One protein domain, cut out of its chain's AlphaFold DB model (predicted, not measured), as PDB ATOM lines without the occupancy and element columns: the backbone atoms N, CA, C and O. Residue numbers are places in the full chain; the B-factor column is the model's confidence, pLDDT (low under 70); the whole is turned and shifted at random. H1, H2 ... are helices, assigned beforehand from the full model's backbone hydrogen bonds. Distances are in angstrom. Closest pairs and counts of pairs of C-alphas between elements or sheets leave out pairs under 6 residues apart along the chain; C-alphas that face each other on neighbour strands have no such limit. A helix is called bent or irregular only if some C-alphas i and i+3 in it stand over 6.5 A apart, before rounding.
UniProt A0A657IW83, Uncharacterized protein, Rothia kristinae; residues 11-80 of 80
ATOM      1  N   PRO A  11      14.868  41.311  28.460       97.56
ATOM      2  CA  PRO A  11      14.050  40.850  27.335       97.56
ATOM      3  C   PRO A  11      13.773  39.344  27.384       97.56
ATOM      4  O   PRO A  11      12.652  38.902  27.137       97.56
ATOM      5  N   TRP A  12      14.776  38.551  27.766       97.75
ATOM      6  CA  TRP A  12      14.659  37.096  27.875       97.75
ATOM      7  C   TRP A  12      13.763  36.684  29.039       97.75
ATOM      8  O   TRP A  12      12.947  35.776  28.893       97.75
ATOM      9  N   LEU A  13      13.858  37.390  30.169       97.00
ATOM     10  CA  LEU A  13      12.955  37.195  31.301       97.00
ATOM     11  C   LEU A  13      11.501  37.473  30.905       97.00
ATOM     12  O   LEU A  13      10.621  36.678  31.233       97.00
ATOM     13  N   ILE A  14      11.250  38.560  30.168       97.31
ATOM     14  CA  ILE A  14       9.907  38.906  29.687       97.31
ATOM     15  C   ILE A  14       9.376  37.813  28.753       97.31
ATOM     16  O   ILE A  14       8.249  37.370  28.944       97.31
ATOM     17  N   LEU A  15      10.175  37.322  27.798       98.25
ATOM     18  CA  LEU A  15       9.768  36.221  26.912       98.25
ATOM     19  C   LEU A  15       9.472  34.921  27.677       98.25
ATOM     20  O   LEU A  15       8.491  34.239  27.389       98.25
ATOM     21  N   GLY A  16      10.293  34.579  28.672       98.25
ATOM     22  CA  GLY A  16      10.047  33.419  29.530       98.25
ATOM     23  C   GLY A  16       8.744  33.560  30.319       98.25
ATOM     24  O   GLY A  16       7.928  32.637  30.355       98.25
ATOM     25  N   LEU A  17       8.507  34.738  30.897       97.75
ATOM     26  CA  LEU A  17       7.289  35.040  31.637       97.75
ATOM     27  C   LEU A  17       6.049  34.978  30.739       97.75
ATOM     28  O   LEU A  17       5.061  34.348  31.115       97.75
ATOM     29  N   THR A  18       6.087  35.578  29.545       97.25
ATOM     30  CA  THR A  18       4.950  35.526  28.615       97.25
ATOM     31  C   THR A  18       4.669  34.104  28.140       97.25
ATOM     32  O   THR A  18       3.500  33.725  28.057       97.25
ATOM     33  N   ALA A  19       5.696  33.277  27.916       97.81
ATOM     34  CA  ALA A  19       5.519  31.860  27.603       97.81
ATOM     35  C   ALA A  19       4.820  31.102  28.747       97.81
ATOM     36  O   ALA A  19       3.852  30.377  28.508       97.81
ATOM     37  N   VAL A  20       5.249  31.308  29.998       97.94
ATOM     38  CA  VAL A  20       4.623  30.693  31.181       97.94
ATOM     39  C   VAL A  20       3.176  31.158  31.357       97.94
ATOM     40  O   VAL A  20       2.292  30.333  31.589       97.94
ATOM     41  N   LEU A  21       2.900  32.453  31.191       97.50
ATOM     42  CA  LEU A  21       1.536  32.985  31.249       97.50
ATOM     43  C   LEU A  21       0.661  32.424  30.122       97.50
ATOM     44  O   LEU A  21      -0.495  32.084  30.361       97.50
ATOM     45  N   GLY A  22       1.211  32.247  28.918       96.06
ATOM     46  CA  GLY A  22       0.530  31.583  27.806       96.06
ATOM     47  C   GLY A  22       0.145  30.137  28.132       96.06
ATOM     48  O   GLY A  22      -0.975  29.715  27.850       96.06
ATOM     49  N   LEU A  23       1.025  29.390  28.805       95.19
ATOM     50  CA  LEU A  23       0.704  28.050  29.312       95.19
ATOM     51  C   LEU A  23      -0.372  28.094  30.410       95.19
ATOM     52  O   LEU A  23      -1.277  27.256  30.426       95.19
ATOM     53  N   ALA A  24      -0.306  29.074  31.314       96.44
ATOM     54  CA  ALA A  24      -1.284  29.252  32.384       96.44
ATOM     55  C   ALA A  24      -2.684  29.598  31.848       96.44
ATOM     56  O   ALA A  24      -3.682  29.124  32.403       96.44
ATOM     57  N   LEU A  25      -2.764  30.345  30.743       96.62
ATOM     58  CA  LEU A  25      -4.006  30.755  30.084       96.62
ATOM     59  C   LEU A  25      -4.884  29.562  29.662       96.62
ATOM     60  O   LEU A  25      -6.111  29.630  29.750       96.62
ATOM     61  N   GLY A  26      -4.255  28.449  29.279       93.06
ATOM     62  CA  GLY A  26      -4.911  27.211  28.853       93.06
ATOM     63  C   GLY A  26      -4.774  26.946  27.351       93.06
ATOM     64  O   GLY A  26      -4.528  27.853  26.556       93.06
ATOM     65  N   ARG A  27      -4.924  25.679  26.963       92.00
ATOM     66  CA  ARG A  27      -4.706  25.181  25.597       92.00
ATOM     67  C   ARG A  27      -6.021  24.973  24.835       92.00
ATOM     68  O   ARG A  27      -7.084  24.831  25.447       92.00
ATOM     69  N   PRO A  28      -5.977  24.926  23.490       90.06
ATOM     70  CA  PRO A  28      -7.097  24.429  22.698       90.06
ATOM     71  C   PRO A  28      -7.481  23.011  23.147       90.06
ATOM     72  O   PRO A  28      -6.616  22.150  23.266       90.06
ATOM     73  N   GLY A  29      -8.767  22.784  23.426       90.94
ATOM     74  CA  GLY A  29      -9.278  21.510  23.952       90.94
ATOM     75  C   GLY A  29      -9.451  21.460  25.476       90.94
ATOM     76  O   GLY A  29     -10.145  20.574  25.970       90.94
ATOM     77  N   ASP A  30      -8.912  22.429  26.226       94.69
ATOM     78  CA  ASP A  30      -9.168  22.523  27.666       94.69
ATOM     79  C   ASP A  30     -10.646  22.822  27.953       94.69
ATOM     80  O   ASP A  30     -11.300  23.606  27.255       94.69
ATOM     81  N   SER A  31     -11.160  22.257  29.052       96.69
ATOM     82  CA  SER A  31     -12.522  22.543  29.510       96.69
ATOM     83  C   SER A  31     -12.738  24.043  29.743       96.69
ATOM     84  O   SER A  31     -11.838  24.775  30.170       96.69
ATOM     85  N   VAL A  32     -13.976  24.506  29.542       95.38
ATOM     86  CA  VAL A  32     -14.355  25.916  29.757       95.38
ATOM     87  C   VAL A  32     -13.964  26.391  31.159       95.38
ATOM     88  O   VAL A  32     -13.441  27.494  31.319       95.38
ATOM     89  N   ARG A  33     -14.158  25.544  32.180       96.56
ATOM     90  CA  ARG A  33     -13.788  25.853  33.567       96.56
ATOM     91  C   ARG A  33     -12.281  26.081  33.715       96.56
ATOM     92  O   ARG A  33     -11.887  27.068  34.331       96.56
ATOM     93  N   ARG A  34     -11.434  25.235  33.116       96.06
ATOM     94  CA  ARG A  34      -9.970  25.401  33.161       96.06
ATOM     95  C   ARG A  34      -9.516  26.690  32.474       96.06
ATOM     96  O   ARG A  34      -8.683  27.406  33.035       96.06
ATOM     97  N   ARG A  35     -10.071  27.009  31.302       95.19
ATOM     98  CA  ARG A  35      -9.737  28.248  30.579       95.19
ATOM     99  C   ARG A  35     -10.163  29.497  31.349       95.19
ATOM    100  O   ARG A  35      -9.404  30.455  31.395       95.19
ATOM    101  N   ARG A  36     -11.323  29.475  32.020       96.31
ATOM    102  CA  ARG A  36     -11.775  30.587  32.879       96.31
ATOM    103  C   ARG A  36     -10.822  30.857  34.041       96.31
ATOM    104  O   ARG A  36     -10.472  32.009  34.263       96.31
ATOM    105  N   TYR A  37     -10.366  29.819  34.744       97.50
ATOM    106  CA  TYR A  37      -9.366  30.008  35.801       97.50
ATOM    107  C   TYR A  37      -8.031  30.512  35.246       97.50
ATOM    108  O   TYR A  37      -7.438  31.404  35.840       97.50
ATOM    109  N   GLY A  38      -7.587  29.994  34.095       97.31
ATOM    110  CA  GLY A  38      -6.368  30.466  33.430       97.31
ATOM    111  C   GLY A  38      -6.429  31.950  33.084       97.31
ATOM    112  O   GLY A  38      -5.537  32.707  33.452       97.31
ATOM    113  N   LEU A  39      -7.525  32.374  32.452       97.44
ATOM    114  CA  LEU A  39      -7.816  33.781  32.172       97.44
ATOM    115  C   LEU A  39      -7.847  34.628  33.444       97.44
ATOM    116  O   LEU A  39      -7.265  35.705  33.457       97.44
ATOM    117  N   GLY A  40      -8.486  34.140  34.511       98.12
ATOM    118  CA  GLY A  40      -8.539  34.841  35.792       98.12
ATOM    119  C   GLY A  40      -7.153  35.066  36.397       98.12
ATOM    120  O   GLY A  40      -6.837  36.184  36.789       98.12
ATOM    121  N   VAL A  41      -6.303  34.036  36.420       97.50
ATOM    122  CA  VAL A  41      -4.937  34.126  36.962       97.50
ATOM    123  C   VAL A  41      -4.065  35.059  36.123       97.50
ATOM    124  O   VAL A  41      -3.417  35.946  36.674       97.50
ATOM    125  N   VAL A  42      -4.065  34.898  34.796       98.31
ATOM    126  CA  VAL A  42      -3.264  35.745  33.896       98.31
ATOM    127  C   VAL A  42      -3.755  37.193  33.936       98.31
ATOM    128  O   VAL A  42      -2.945  38.111  34.034       98.31
ATOM    129  N   GLY A  43      -5.071  37.407  33.918       98.19
ATOM    130  CA  GLY A  43      -5.672  38.734  34.025       98.19
ATOM    131  C   GLY A  43      -5.323  39.417  35.345       98.19
ATOM    132  O   GLY A  43      -4.887  40.564  35.335       98.19
ATOM    133  N   LEU A  44      -5.433  38.700  36.469       98.50
ATOM    134  CA  LEU A  44      -5.042  39.212  37.784       98.50
ATOM    135  C   LEU A  44      -3.564  39.611  37.814       98.50
ATOM    136  O   LEU A  44      -3.239  40.688  38.305       98.50
ATOM    137  N   PHE A  45      -2.683  38.777  37.257       98.19
ATOM    138  CA  PHE A  45      -1.257  39.078  37.171       98.19
ATOM    139  C   PHE A  45      -0.989  40.373  36.392       98.19
ATOM    140  O   PHE A  45      -0.271  41.246  36.875       98.19
ATOM    141  N   VAL A  46      -1.594  40.526  35.208       98.19
ATOM    142  CA  VAL A  46      -1.411  41.721  34.369       98.19
ATOM    143  C   VAL A  46      -1.957  42.970  35.058       98.19
ATOM    144  O   VAL A  46      -1.277  43.992  35.091       98.19
ATOM    145  N   VAL A  47      -3.150  42.895  35.656       98.75
ATOM    146  CA  VAL A  47      -3.734  44.018  36.404       98.75
ATOM    147  C   VAL A  47      -2.840  44.411  37.578       98.75
ATOM    148  O   VAL A  47      -2.562  45.594  37.748       98.75
ATOM    149  N   ALA A  48      -2.329  43.447  38.346       98.62
ATOM    150  CA  ALA A  48      -1.402  43.726  39.437       98.62
ATOM    151  C   ALA A  48      -0.123  44.415  38.932       98.62
ATOM    152  O   ALA A  48       0.279  45.430  39.493       98.62
ATOM    153  N   ALA A  49       0.478  43.932  37.839       98.12
ATOM    154  CA  ALA A  49       1.661  44.554  37.245       98.12
ATOM    155  C   ALA A  49       1.408  46.011  36.816       98.12
ATOM    156  O   ALA A  49       2.265  46.872  37.028       98.12
ATOM    157  N   LEU A  50       0.225  46.309  36.269       98.50
ATOM    158  CA  LEU A  50      -0.176  47.671  35.907       98.50
ATOM    159  C   LEU A  50      -0.392  48.558  37.135       98.50
ATOM    160  O   LEU A  50       0.065  49.696  37.136       98.50
ATOM    161  N   LEU A  51      -1.041  48.052  38.186       98.69
ATOM    162  CA  LEU A  51      -1.248  48.803  39.429       98.69
ATOM    163  C   LEU A  51       0.076  49.122  40.128       98.69
ATOM    164  O   LEU A  51       0.277  50.250  40.569       98.69
ATOM    165  N   ILE A  52       1.001  48.161  40.174       98.31
ATOM    166  CA  ILE A  52       2.353  48.376  40.707       98.31
ATOM    167  C   ILE A  52       3.085  49.414  39.853       98.31
ATOM    168  O   ILE A  52       3.672  50.347  40.388       98.31
ATOM    169  N   SER A  53       2.999  49.304  38.526       98.00
ATOM    170  CA  SER A  53       3.598  50.285  37.616       98.00
ATOM    171  C   SER A  53       3.034  51.692  37.814       98.00
ATOM    172  O   SER A  53       3.788  52.660  37.818       98.00
ATOM    173  N   ALA A  54       1.721  51.810  38.016       98.25
ATOM    174  CA  ALA A  54       1.069  53.081  38.301       98.25
ATOM    175  C   ALA A  54       1.518  53.663  39.649       98.25
ATOM    176  O   ALA A  54       1.771  54.860  39.731       98.25
ATOM    177  N   HIS A  55       1.672  52.823  40.678       97.81
ATOM    178  CA  HIS A  55       2.194  53.241  41.978       97.81
ATOM    179  C   HIS A  55       3.625  53.783  41.864       97.81
ATOM    180  O   HIS A  55       3.891  54.873  42.342       97.81
ATOM    181  N   PHE A  56       4.535  53.096  41.164       98.31
ATOM    182  CA  PHE A  56       5.938  53.529  41.025       98.31
ATOM    183  C   PHE A  56       6.189  54.598  39.949       98.31
ATOM    184  O   PHE A  56       7.319  55.076  39.807       98.31
ATOM    185  N   TRP A  57       5.160  55.009  39.208       98.25
ATOM    186  CA  TRP A  57       5.273  56.000  38.139       98.25
ATOM    187  C   TRP A  57       5.962  57.316  38.552       98.25
ATOM    188  O   TRP A  57       6.837  57.769  37.802       98.25
ATOM    189  N   PRO A  58       5.658  57.929  39.720       98.06
ATOM    190  CA  PRO A  58       6.306  59.174  40.139       98.06
ATOM    191  C   PRO A  58       7.821  59.031  40.291       98.06
ATOM    192  O   PRO A  58       8.572  59.918  39.891       98.06
ATOM    193  N   ILE A  59       8.279  57.879  40.791       97.38
ATOM    194  CA  ILE A  59       9.706  57.580  40.951       97.38
ATOM    195  C   ILE A  59      10.372  57.415  39.586       97.38
ATOM    196  O   ILE A  59      11.414  58.015  39.334       97.38
ATOM    197  N   TRP A  60       9.775  56.633  38.681       96.69
ATOM    198  CA  TRP A  60      10.356  56.370  37.358       96.69
ATOM    199  C   TRP A  60      10.425  57.606  36.465       96.69
ATOM    200  O   TRP A  60      11.312  57.703  35.619       96.69
ATOM    201  N   THR A  61       9.501  58.546  36.649       97.88
ATOM    202  CA  THR A  61       9.453  59.798  35.884       97.88
ATOM    203  C   THR A  61      10.173  60.961  36.564       97.88
ATOM    204  O   THR A  61      10.238  62.046  35.989       97.88
ATOM    205  N   GLY A  62      10.746  60.750  37.754       97.12
ATOM    206  CA  GLY A  62      11.489  61.780  38.483       97.12
ATOM    207  C   GLY A  62      10.612  62.933  38.977       97.12
ATOM    208  O   GLY A  62      11.062  64.077  39.007       97.12
ATOM    209  N   GLN A  63       9.356  62.658  39.331       97.94
ATOM    210  CA  GLN A  63       8.459  63.662  39.897       97.94
ATOM    211  C   GLN A  63       8.933  64.091  41.290       97.94
ATOM    212  O   GLN A  63       9.395  63.278  42.089       97.94
ATOM    213  N   SER A  64       8.787  65.382  41.596       97.44
ATOM    214  CA  SER A  64       9.019  65.891  42.946       97.44
ATOM    215  C   SER A  64       7.802  65.570  43.813       97.44
ATOM    216  O   SER A  64       6.718  66.105  43.578       97.44
ATOM    217  N   ILE A  65       7.984  64.670  44.779       97.50
ATOM    218  CA  ILE A  65       6.964  64.234  45.741       97.50
ATOM    219  C   ILE A  65       7.464  64.459  47.179       97.50
ATOM    220  O   ILE A  65       8.682  64.479  47.392       97.50
ATOM    221  N   PRO A  66       6.567  64.639  48.166       98.06
ATOM    222  CA  PRO A  66       6.936  64.701  49.578       98.06
ATOM    223  C   PRO A  66       7.700  63.458  50.054       98.06
ATOM    224  O   PRO A  66       7.595  62.375  49.470       98.06
ATOM    225  N   TYR A  67       8.468  63.600  51.136       96.69
ATOM    226  CA  TYR A  67       9.294  62.507  51.658       96.69
ATOM    227  C   TYR A  67       8.452  61.323  52.136       96.69
ATOM    228  O   TYR A  67       8.806  60.177  51.877       96.69
ATOM    229  N   GLU A  68       7.334  61.586  52.809       97.25
ATOM    230  CA  GLU A  68       6.397  60.567  53.274       97.25
ATOM    231  C   GLU A  68       5.825  59.737  52.121       97.25
ATOM    232  O   GLU A  68       5.764  58.509  52.221       97.25
ATOM    233  N   ASP A  69       5.501  60.386  50.999       96.69
ATOM    234  CA  ASP A  69       5.039  59.706  49.796       96.69
ATOM    235  C   ASP A  69       6.168  58.863  49.220       96.69
ATOM    236  O   ASP A  69       5.979  57.674  48.989       96.69
ATOM    237  N   TRP A  70       7.368  59.423  49.049       97.50
ATOM    238  CA  TRP A  70       8.532  58.662  48.588       97.50
ATOM    239  C   TRP A  70       8.806  57.434  49.470       97.50
ATOM    240  O   TRP A  70       8.976  56.330  48.950       97.50
ATOM    241  N   TYR A  71       8.769  57.598  50.792       96.56
ATOM    242  CA  TYR A  71       8.994  56.523  51.753       96.56
ATOM    243  C   TYR A  71       7.933  55.420  51.638       96.56
ATOM    244  O   TYR A  71       8.271  54.242  51.726       96.56
ATOM    245  N   ALA A  72       6.672  55.761  51.349       96.56
ATOM    246  CA  ALA A  72       5.609  54.777  51.123       96.56
ATOM    247  C   ALA A  72       5.864  53.859  49.909       96.56
ATOM    248  O   ALA A  72       5.358  52.736  49.867       96.56
ATOM    249  N   HIS A  73       6.681  54.294  48.946       97.12
ATOM    250  CA  HIS A  73       7.108  53.461  47.818       97.12
ATOM    251  C   HIS A  73       8.313  52.562  48.163       97.12
ATOM    252  O   HIS A  73       8.625  51.630  47.418       97.12
ATOM    253  N   MET A  74       9.011  52.808  49.277       96.88
ATOM    254  CA  MET A  74      10.166  52.019  49.714       96.88
ATOM    255  C   MET A  74       9.709  50.774  50.476       96.88
ATOM    256  O   MET A  74       9.779  50.693  51.699       96.88
ATOM    257  N   TRP A  75       9.232  49.771  49.739       96.81
ATOM    258  CA  TRP A  75       8.701  48.533  50.329       96.81
ATOM    259  C   TRP A  75       9.744  47.698  51.077       96.81
ATOM    260  O   TRP A  75       9.393  46.884  51.930       96.81
ATOM    261  N   PHE A  76      11.024  47.886  50.760       95.94
ATOM    262  CA  PHE A  76      12.129  47.195  51.406       95.94
ATOM    263  C   PHE A  76      13.104  48.218  51.977       95.94
ATOM    264  O   PHE A  76      13.453  49.193  51.318       95.94
ATOM    265  N   THR A  77      13.612  47.951  53.179       93.19
ATOM    266  CA  THR A  77      14.562  48.841  53.863       93.19
ATOM    267  C   THR A  77      15.847  49.073  53.069       93.19
ATOM    268  O   THR A  77      16.438  50.137  53.175       93.19
ATOM    269  N   GLY A  78      16.268  48.104  52.250       92.75
ATOM    270  CA  GLY A  78      17.453  48.220  51.394       92.75
ATOM    271  C   GLY A  78      17.281  49.088  50.141       92.75
ATOM    272  O   GLY A  78      18.203  49.133  49.334       92.75
ATOM    273  N   TRP A  79      16.113  49.701  49.923       92.12
ATOM    274  CA  TRP A  79      15.872  50.641  48.815       92.12
ATOM    275  C   TRP A  79      16.091  52.109  49.200       92.12
ATOM    276  O   TRP A  79      16.077  52.966  48.319       92.12
ATOM    277  N   ILE A  80      16.274  52.372  50.497       90.81
ATOM    278  CA  ILE A  80      16.505  53.698  51.081       90.81
ATOM    279  C   ILE A  80      17.989  54.051  51.000       90.81
ATOM    280  O   ILE A  80      18.823  53.166  51.308       90.81
TER     281      ILE A  80
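Overview. This is residues 11 to 80 of the 80 residues of an uncharacterized protein of Rothia kristinae (UniProt A0A657IW83). Picture an uneven helical hairpin: the long helix H2 makes the length of a rod, and H1 folds back at its first end as a narrow V, meeting H2 with residues 21 to 25 while residues 11 to 17 stick out. Near the other end of H2, the short helix H3 and the residues after it, on to 80, make a small, loosely joined head. You are looking at 70 printed residues with three named helices, in the order H1, H2, H3, and no named strand; the class is all helix. The whole is extended, with a radius of gyration of the C-alphas of 17.3 A and spans of 53 by 25 by 22 A.

Arrangement. Start at the first printed residue with H1, residues 11 to 25, and follow the chain through a short link of 6 residues into H2, residues 32 to 60. H1 and H2 form a helical hairpin and run opposite ways at a shallow tilt of 33 degrees, only just short of steep. They touch through residues 21 to 25 of H1 and residues 35 to 42 of H2 alone; look at Leu 25 and Gly 38, whose C-alphas are the closest of the two helices at 4.1 A. Further on, H2 has a kink of 34 degrees near residue 54, and it is irregular there: C-alphas 55 and 58 are 7.4 A apart. A second short link, also of 6 residues, brings you to H3, residues 67 to 72. H2 and H3 are close but not clearly touching; their closest C-alphas, of Ile 59 and Trp 70, are 7.8 A apart. H1 and H3 are apart. In the backbone of H1 and H3 each O i to N i+4 pair is within hydrogen-bond range; in H2, 23 of 25 are.

Along the chain. Find C-alpha 11 at (14.050, 40.850, 27.335); from there H1 runs 20.9 A to C-alpha 25. H2 begins at C-alpha 32, at (-14.355, 25.916, 29.757), and runs 39.9 A to C-alpha 60. H3 spans 8.6 A from C-alpha 67 to C-alpha 72 at (5.609, 54.777, 51.123).

Size, cuts and confidence. The two C-alphas farthest apart are those of Gly 29 and Tyr 67, at 52.9 A. Residues 11 to 17, 28 to 33 and 60 to 68 stand free. The printed part has no cut and ends at Ile 80, the chain's last residue. Neither link between the helices is long. The mean pLDDT of the printed part is 96.7, and no printed residue is under 70.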